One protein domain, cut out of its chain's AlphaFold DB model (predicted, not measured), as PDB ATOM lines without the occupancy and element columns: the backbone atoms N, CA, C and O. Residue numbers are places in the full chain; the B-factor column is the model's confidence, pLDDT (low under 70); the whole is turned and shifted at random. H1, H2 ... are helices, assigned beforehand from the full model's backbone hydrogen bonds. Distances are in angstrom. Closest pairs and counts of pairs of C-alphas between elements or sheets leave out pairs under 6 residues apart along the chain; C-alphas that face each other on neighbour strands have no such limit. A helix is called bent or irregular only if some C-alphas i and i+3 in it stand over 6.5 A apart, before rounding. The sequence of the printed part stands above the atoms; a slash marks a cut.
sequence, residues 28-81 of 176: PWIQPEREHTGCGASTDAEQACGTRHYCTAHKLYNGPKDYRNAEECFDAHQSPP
ATOM      1  N   PRO A  28     -50.039 -27.258 -45.030       93.94
ATOM      2  CA  PRO A  28     -51.248 -27.061 -45.822       93.94
ATOM      3  C   PRO A  28     -51.345 -25.624 -46.335       93.94
ATOM      4  O   PRO A  28     -50.991 -24.688 -45.627       93.94
ATOM      5  N   TRP A  29     -51.875 -25.452 -47.543       93.44
ATOM      6  CA  TRP A  29     -52.214 -24.123 -48.044       93.44
ATOM      7  C   TRP A  29     -53.500 -23.610 -47.382       93.44
ATOM      8  O   TRP A  29     -54.541 -24.268 -47.442       93.44
ATOM      9  N   ILE A  30     -53.447 -22.417 -46.798       91.31
ATOM     10  CA  ILE A  30     -54.587 -21.721 -46.202       91.31
ATOM     11  C   ILE A  30     -55.116 -20.700 -47.209       91.31
ATOM     12  O   ILE A  30     -54.504 -19.654 -47.435       91.31
ATOM     13  N   GLN A  31     -56.282 -21.000 -47.786       87.44
ATOM     14  CA  GLN A  31     -57.070 -20.041 -48.557       87.44
ATOM     15  C   GLN A  31     -58.096 -19.383 -47.618       87.44
ATOM     16  O   GLN A  31     -58.905 -20.102 -47.028       87.44
ATOM     17  N   PRO A  32     -58.087 -18.052 -47.441       78.62
ATOM     18  CA  PRO A  32     -59.080 -17.390 -46.610       78.62
ATOM     19  C   PRO A  32     -60.453 -17.446 -47.297       78.62
ATOM     20  O   PRO A  32     -60.553 -17.285 -48.511       78.62
ATOM     21  N   GLU A  33     -61.525 -17.652 -46.526       69.38
ATOM     22  CA  GLU A  33     -62.902 -17.708 -47.059       69.38
ATOM     23  C   GLU A  33     -63.365 -16.371 -47.663       69.38
ATOM     24  O   GLU A  33     -64.311 -16.323 -48.449       69.38
ATOM     25  N   ARG A  34     -62.722 -15.271 -47.267       65.12
ATOM     26  CA  ARG A  34     -62.990 -13.913 -47.734       65.12
ATOM     27  C   ARG A  34     -61.724 -13.073 -47.631       65.12
ATOM     28  O   ARG A  34     -60.912 -13.305 -46.736       65.12
ATOM     29  N   GLU A  35     -61.591 -12.053 -48.475       61.03
ATOM     30  CA  GLU A  35     -60.550 -11.043 -48.284       61.03
ATOM     31  C   GLU A  35     -60.739 -10.374 -46.915       61.03
ATOM     32  O   GLU A  35     -61.748  -9.718 -46.633       61.03
ATOM     33  N   HIS A  36     -59.780 -10.583 -46.016       58.97
ATOM     34  CA  HIS A  36     -59.808  -9.960 -44.704       58.97
ATOM     35  C   HIS A  36     -59.230  -8.547 -44.793       58.97
ATOM     36  O   HIS A  36     -58.034  -8.340 -45.001       58.97
ATOM     37  N   THR A  37     -60.081  -7.545 -44.561       56.72
ATOM     38  CA  THR A  37     -59.623  -6.178 -44.300       56.72
ATOM     39  C   THR A  37     -58.750  -6.189 -43.043       56.72
ATOM     40  O   THR A  37     -59.239  -6.530 -41.965       56.72
ATOM     41  N   GLY A  38     -57.474  -5.828 -43.174       62.75
ATOM     42  CA  GLY A  38     -56.514  -5.830 -42.065       62.75
ATOM     43  C   GLY A  38     -55.345  -6.798 -42.231       62.75
ATOM     44  O   GLY A  38     -54.492  -6.842 -41.352       62.75
ATOM     45  N   CYS A  39     -55.256  -7.523 -43.344       71.25
ATOM     46  CA  CYS A  39     -54.031  -8.212 -43.740       71.25
ATOM     47  C   CYS A  39     -52.980  -7.174 -44.151       71.25
ATOM     48  O   CYS A  39     -52.986  -6.627 -45.253       71.25
ATOM     49  N   GLY A  40     -52.172  -6.792 -43.170       60.53
ATOM     50  CA  GLY A  40     -51.132  -5.777 -43.232       60.53
ATOM     51  C   GLY A  40     -50.209  -5.944 -42.025       60.53
ATOM     52  O   GLY A  40     -50.398  -6.864 -41.236       60.53
ATOM     53  N   ALA A  41     -49.263  -5.022 -41.831       52.06
ATOM     54  CA  ALA A  41     -48.120  -5.155 -40.910       52.06
ATOM     55  C   ALA A  41     -48.412  -5.443 -39.412       52.06
ATOM     56  O   ALA A  41     -47.479  -5.544 -38.620       52.06
ATOM     57  N   SER A  42     -49.676  -5.492 -38.985       51.00
ATOM     58  CA  SER A  42     -50.097  -5.768 -37.603       51.00
ATOM     59  C   SER A  42     -50.758  -7.136 -37.410       51.00
ATOM     60  O   SER A  42     -51.010  -7.531 -36.273       51.00
ATOM     61  N   THR A  43     -51.097  -7.828 -38.498       52.84
ATOM     62  CA  THR A  43     -51.987  -8.996 -38.490       52.84
ATOM     63  C   THR A  43     -51.478 -10.013 -39.508       52.84
ATOM     64  O   THR A  43     -52.095 -10.273 -40.531       52.84
ATOM     65  N   ASP A  44     -50.319 -10.592 -39.198       58.78
ATOM     66  CA  ASP A  44     -49.579 -11.518 -40.068       58.78
ATOM     67  C   ASP A  44     -49.886 -12.988 -39.762       58.78
ATOM     68  O   ASP A  44     -49.070 -13.875 -39.998       58.78
ATOM     69  N   ALA A  45     -51.043 -13.273 -39.164       76.00
ATOM     70  CA  ALA A  45     -51.424 -14.653 -38.926       76.00
ATOM     71  C   ALA A  45     -51.864 -15.268 -40.256       76.00
ATOM     72  O   ALA A  45     -52.889 -14.876 -40.816       76.00
ATOM     73  N   GLU A  46     -51.115 -16.263 -40.725       86.94
ATOM     74  CA  GLU A  46     -51.454 -17.057 -41.906       86.94
ATOM     75  C   GLU A  46     -52.906 -17.555 -41.863       86.94
ATOM     76  O   GLU A  46     -53.630 -17.479 -42.848       86.94
ATOM     77  N   GLN A  47     -53.384 -17.951 -40.682       84.88
ATOM     78  CA  GLN A  47     -54.761 -18.399 -40.474       84.88
ATOM     79  C   GLN A  47     -55.823 -17.334 -40.803       84.88
ATOM     80  O   GLN A  47     -56.945 -17.682 -41.157       84.88
ATOM     81  N   ALA A  48     -55.497 -16.048 -40.642       80.75
ATOM     82  CA  ALA A  48     -56.420 -14.941 -40.883       80.75
ATOM     83  C   ALA A  48     -56.301 -14.382 -42.306       80.75
ATOM     84  O   ALA A  48     -57.291 -13.922 -42.868       80.75
ATOM     85  N   CYS A  49     -55.095 -14.409 -42.875       81.25
ATOM     86  CA  CYS A  49     -54.780 -13.729 -44.131       81.25
ATOM     87  C   CYS A  49     -54.463 -14.661 -45.299       81.25
ATOM     88  O   CYS A  49     -54.358 -14.208 -46.438       81.25
ATOM     89  N   GLY A  50     -54.333 -15.954 -45.028       88.56
ATOM     90  CA  GLY A  50     -53.934 -16.966 -45.988       88.56
ATOM     91  C   GLY A  50     -52.428 -17.061 -46.202       88.56
ATOM     92  O   GLY A  50     -51.670 -16.116 -45.957       88.56
ATOM     93  N   THR A  51     -52.011 -18.209 -46.736       90.12
ATOM     94  CA  THR A  51     -50.608 -18.531 -47.045       90.12
ATOM     95  C   THR A  51     -50.004 -17.546 -48.035       90.12
ATOM     96  O   THR A  51     -48.861 -17.121 -47.874       90.12
ATOM     97  N   ARG A  52     -50.769 -17.119 -49.050       87.69
ATOM     98  CA  ARG A  52     -50.267 -16.189 -50.066       87.69
ATOM     99  C   ARG A  52     -49.832 -14.864 -49.461       87.69
ATOM    100  O   ARG A  52     -48.673 -14.491 -49.623       87.69
ATOM    101  N   HIS A  53     -50.734 -14.199 -48.737       83.94
ATOM    102  CA  HIS A  53     -50.443 -12.919 -48.096       83.94
ATOM    103  C   HIS A  53     -49.273 -13.061 -47.118       83.94
ATOM    104  O   HIS A  53     -48.290 -12.325 -47.212       83.94
ATOM    105  N   TYR A  54     -49.342 -14.085 -46.263       86.94
ATOM    106  CA  TYR A  54     -48.321 -14.415 -45.276       86.94
ATOM    107  C   TYR A  54     -46.923 -14.592 -45.886       86.94
ATOM    108  O   TYR A  54     -45.972 -13.972 -45.421       86.94
ATOM    109  N   CYS A  55     -46.778 -15.352 -46.974       88.25
ATOM    110  CA  CYS A  55     -45.482 -15.526 -47.628       88.25
ATOM    111  C   CYS A  55     -45.042 -14.278 -48.414       88.25
ATOM    112  O   CYS A  55     -43.859 -13.920 -48.397       88.25
ATOM    113  N   THR A  56     -45.962 -13.561 -49.076       83.75
ATOM    114  CA  THR A  56     -45.625 -12.312 -49.792       83.75
ATOM    115  C   THR A  56     -45.202 -11.169 -48.871       83.75
ATOM    116  O   THR A  56     -44.473 -10.282 -49.323       83.75
ATOM    117  N   ALA A  57     -45.567 -11.220 -47.587       82.19
ATOM    118  CA  ALA A  57     -45.154 -10.268 -46.560       82.19
ATOM    119  C   ALA A  57     -43.642 -10.000 -46.558       82.19
ATOM    120  O   ALA A  57     -43.225  -8.858 -46.387       82.19
ATOM    121  N   HIS A  58     -42.812 -11.011 -46.845       82.44
ATOM    122  CA  HIS A  58     -41.354 -10.866 -46.954       82.44
ATOM    123  C   HIS A  58     -40.884  -9.825 -47.975       82.44
ATOM    124  O   HIS A  58     -39.779  -9.304 -47.852       82.44
ATOM    125  N   LYS A  59     -41.680  -9.557 -49.015       76.75
ATOM    126  CA  LYS A  59     -41.350  -8.560 -50.043       76.75
ATOM    127  C   LYS A  59     -41.764  -7.146 -49.640       76.75
ATOM    128  O   LYS A  59     -41.264  -6.185 -50.215       76.75
ATOM    129  N   LEU A  60     -42.696  -7.027 -48.698       71.00
ATOM    130  CA  LEU A  60     -43.382  -5.780 -48.363       71.00
ATOM    131  C   LEU A  60     -42.930  -5.216 -47.007       71.00
ATOM    132  O   LEU A  60     -42.879  -4.001 -46.833       71.00
ATOM    133  N   TYR A  61     -42.598  -6.087 -46.052       73.94
ATOM    134  CA  TYR A  61     -42.148  -5.760 -44.699       73.94
ATOM    135  C   TYR A  61     -41.307  -6.912 -44.110       73.94
ATOM    136  O   TYR A  61     -40.874  -7.814 -44.828       73.94
ATOM    137  N   ASN A  62     -41.039  -6.885 -42.796       72.44
ATOM    138  CA  ASN A  62     -40.398  -7.994 -42.078       72.44
ATOM    139  C   ASN A  62     -41.377  -9.172 -41.975       72.44
ATOM    140  O   ASN A  62     -41.999  -9.351 -40.930       72.44
ATOM    141  N   GLY A  63     -41.532  -9.916 -43.075       75.00
ATOM    142  CA  GLY A  63     -42.366 -11.114 -43.175       75.00
ATOM    143  C   GLY A  63     -42.032 -12.200 -42.139       75.00
ATOM    144  O   GLY A  63     -41.220 -11.986 -41.231       75.00
ATOM    145  N   PRO A  64     -42.659 -13.379 -42.237       81.44
ATOM    146  CA  PRO A  64     -42.569 -14.395 -41.199       81.44
ATOM    147  C   PRO A  64     -41.139 -14.828 -40.884       81.44
ATOM    148  O   PRO A  64     -40.360 -15.194 -41.753       81.44
ATOM    149  N   LYS A  65     -40.783 -14.803 -39.597       85.38
ATOM    150  CA  LYS A  65     -39.402 -15.043 -39.141       85.38
ATOM    151  C   LYS A  65     -38.929 -16.482 -39.341       85.38
ATOM    152  O   LYS A  65     -37.730 -16.731 -39.248       85.38
ATOM    153  N   ASP A  66     -39.862 -17.396 -39.585       87.19
ATOM    154  CA  ASP A  66     -39.595 -18.820 -39.772       87.19
ATOM    155  C   ASP A  66     -38.964 -19.127 -41.141       87.19
ATOM    156  O   ASP A  66     -38.402 -20.205 -41.323       87.19
ATOM    157  N   TYR A  67     -38.988 -18.169 -42.078       88.44
ATOM    158  CA  TYR A  67     -38.435 -18.311 -43.425       88.44
ATOM    159  C   TYR A  67     -37.477 -17.159 -43.750       88.44
ATOM    160  O   TYR A  67     -37.607 -16.042 -43.246       88.44
ATOM    161  N   ARG A  68     -36.485 -17.395 -44.614       90.25
ATOM    162  CA  ARG A  68     -35.522 -16.355 -45.017       90.25
ATOM    163  C   ARG A  68     -36.095 -15.416 -46.072       90.25
ATOM    164  O   ARG A  68     -35.611 -14.293 -46.208       90.25
ATOM    165  N   ASN A  69     -37.050 -15.888 -46.868       88.19
ATOM    166  CA  ASN A  69     -37.688 -15.138 -47.944       88.19
ATOM    167  C   ASN A  69     -39.038 -15.770 -48.339       88.19
ATOM    168  O   ASN A  69     -39.411 -16.842 -47.864       88.19
ATOM    169  N   ALA A  70     -39.760 -15.102 -49.243       88.38
ATOM    170  CA  ALA A  70     -41.057 -15.569 -49.731       88.38
ATOM    171  C   ALA A  70     -40.988 -16.923 -50.461       88.38
ATOM    172  O   ALA A  70     -41.923 -17.704 -50.354       88.38
ATOM    173  N   GLU A  71     -39.914 -17.192 -51.208       91.25
ATOM    174  CA  GLU A  71     -39.755 -18.432 -51.982       91.25
ATOM    175  C   GLU A  71     -39.637 -19.643 -51.054       91.25
ATOM    176  O   GLU A  71     -40.388 -20.597 -51.202       91.25
ATOM    177  N   GLU A  72     -38.799 -19.549 -50.021       92.25
ATOM    178  CA  GLU A  72     -38.675 -20.583 -48.990       92.25
ATOM    179  C   GLU A  72     -40.002 -20.813 -48.252       92.25
ATOM    180  O   GLU A  72     -40.374 -21.958 -47.994       92.25
ATOM    181  N   CYS A  73     -40.746 -19.738 -47.967       91.31
ATOM    182  CA  CYS A  73     -42.089 -19.839 -47.401       91.31
ATOM    183  C   CYS A  73     -43.029 -20.610 -48.342       91.31
ATOM    184  O   CYS A  73     -43.662 -21.570 -47.913       91.31
ATOM    185  N   PHE A  74     -43.088 -20.271 -49.633       91.81
ATOM    186  CA  PHE A  74     -43.932 -20.986 -50.597       91.81
ATOM    187  C   PHE A  74     -43.514 -22.449 -50.795       91.81
ATOM    188  O   PHE A  74     -44.373 -23.328 -50.869       91.81
ATOM    189  N   ASP A  75     -42.214 -22.736 -50.819       93.88
ATOM    190  CA  ASP A  75     -41.687 -24.093 -50.969       93.88
ATOM    191  C   ASP A  75     -42.034 -24.995 -49.778       93.88
ATOM    192  O   ASP A  75     -42.257 -26.200 -49.965       93.88
ATOM    193  N   ALA A  76     -42.136 -24.422 -48.575       94.12
ATOM    194  CA  ALA A  76     -42.552 -25.126 -47.365       94.12
ATOM    195  C   ALA A  76     -44.045 -25.499 -47.357       94.12
ATOM    196  O   ALA A  76     -44.439 -26.415 -46.630       94.12
ATOM    197  N   HIS A  77     -44.866 -24.845 -48.182       94.62
ATOM    198  CA  HIS A  77     -46.298 -25.106 -48.283       94.62
ATOM    199  C   HIS A  77     -46.639 -26.019 -49.464       94.62
ATOM    200  O   HIS A  77     -45.867 -26.237 -50.409       94.62
ATOM    201  N   GLN A  78     -47.826 -26.609 -49.389       95.38
ATOM    202  CA  GLN A  78     -48.496 -27.227 -50.521       95.38
ATOM    203  C   GLN A  78     -48.792 -26.163 -51.583       95.38
ATOM    204  O   GLN A  78     -48.902 -24.976 -51.281       95.38
ATOM    205  N   SER A  79     -48.918 -26.590 -52.838       90.88
ATOM    206  CA  SER A  79     -49.335 -25.686 -53.909       90.88
ATOM    207  C   SER A  79     -50.741 -25.136 -53.630       90.88
ATOM    208  O   SER A  79     -51.577 -25.882 -53.109       90.88
ATOM    209  N   PRO A  80     -51.018 -23.869 -53.987       90.56
ATOM    210  CA  PRO A  80     -52.357 -23.310 -53.865       90.56
ATOM    211  C   PRO A  80     -53.372 -24.132 -54.668       90.56
ATOM    212  O   PRO A  80     -53.039 -24.602 -55.762       90.56
ATOM    213  N   PRO A  81     -54.613 -24.288 -54.177       91.50
ATOM    214  CA  PRO A  81     -55.710 -24.690 -55.041       91.50
ATOM    215  C   PRO A  81     -55.940 -23.614 -56.111       91.50
ATOM    216  O   PRO A  81     -55.623 -22.441 -55.904       91.50
TER     217      PRO A  81
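AT A GLANCE: This is residues 28 to 81 of the 176 residues of an uncharacterized protein of Ophiocordyceps unilateralis (UniProt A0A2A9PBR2). An irregular helix, H1, lies in the middle, with the shorter helix H2 packed on one side of it as a loose helical hairpin, while a long stretch without named elements, residues 28 to 45, arcs round its other side. The 54 printed residues hold two named helices, H1 then H2, and no named strand; the class is all helix, with 22 residues, under half, in named elements. The whole is compact, with a radius of gyration of the C-alphas of 10.3 A, and only just flat, spanning 26 by 25 by 14 A.

HOW THE PARTS SIT: H1, residues 46 to 60, is irregular: C-alphas 48 and 51 are 9.2 A apart. H2, residues 70 to 76, touches H1, the closest C-alphas being those of Cys 55 and Ala 70, 4.9 A apart. The two form a helical hairpin, running opposite ways at a steep tilt of 43 degrees. In H2 every O i to N i+4 pair is within hydrogen-bond range; in H1 5 of 11 are, beside 7 of 12 O i to N i+3 pairs.

IN THESE COORDINATES: H1 measures 15.3 A from C-alpha 46 at (-51.454, -17.057, -41.906) to C-alpha 60. H2 measures 10.0 A and ends at C-alpha 76, (-42.552, -25.126, -47.365).

THE WHOLE: The C-alphas farthest apart, those of Arg 34 and Arg 68, are 27.7 A apart. The printed part has no cut, and the link from H1 to H2 is short. Confidence is low, under 70, at residues 33 to 38 and 40 to 44.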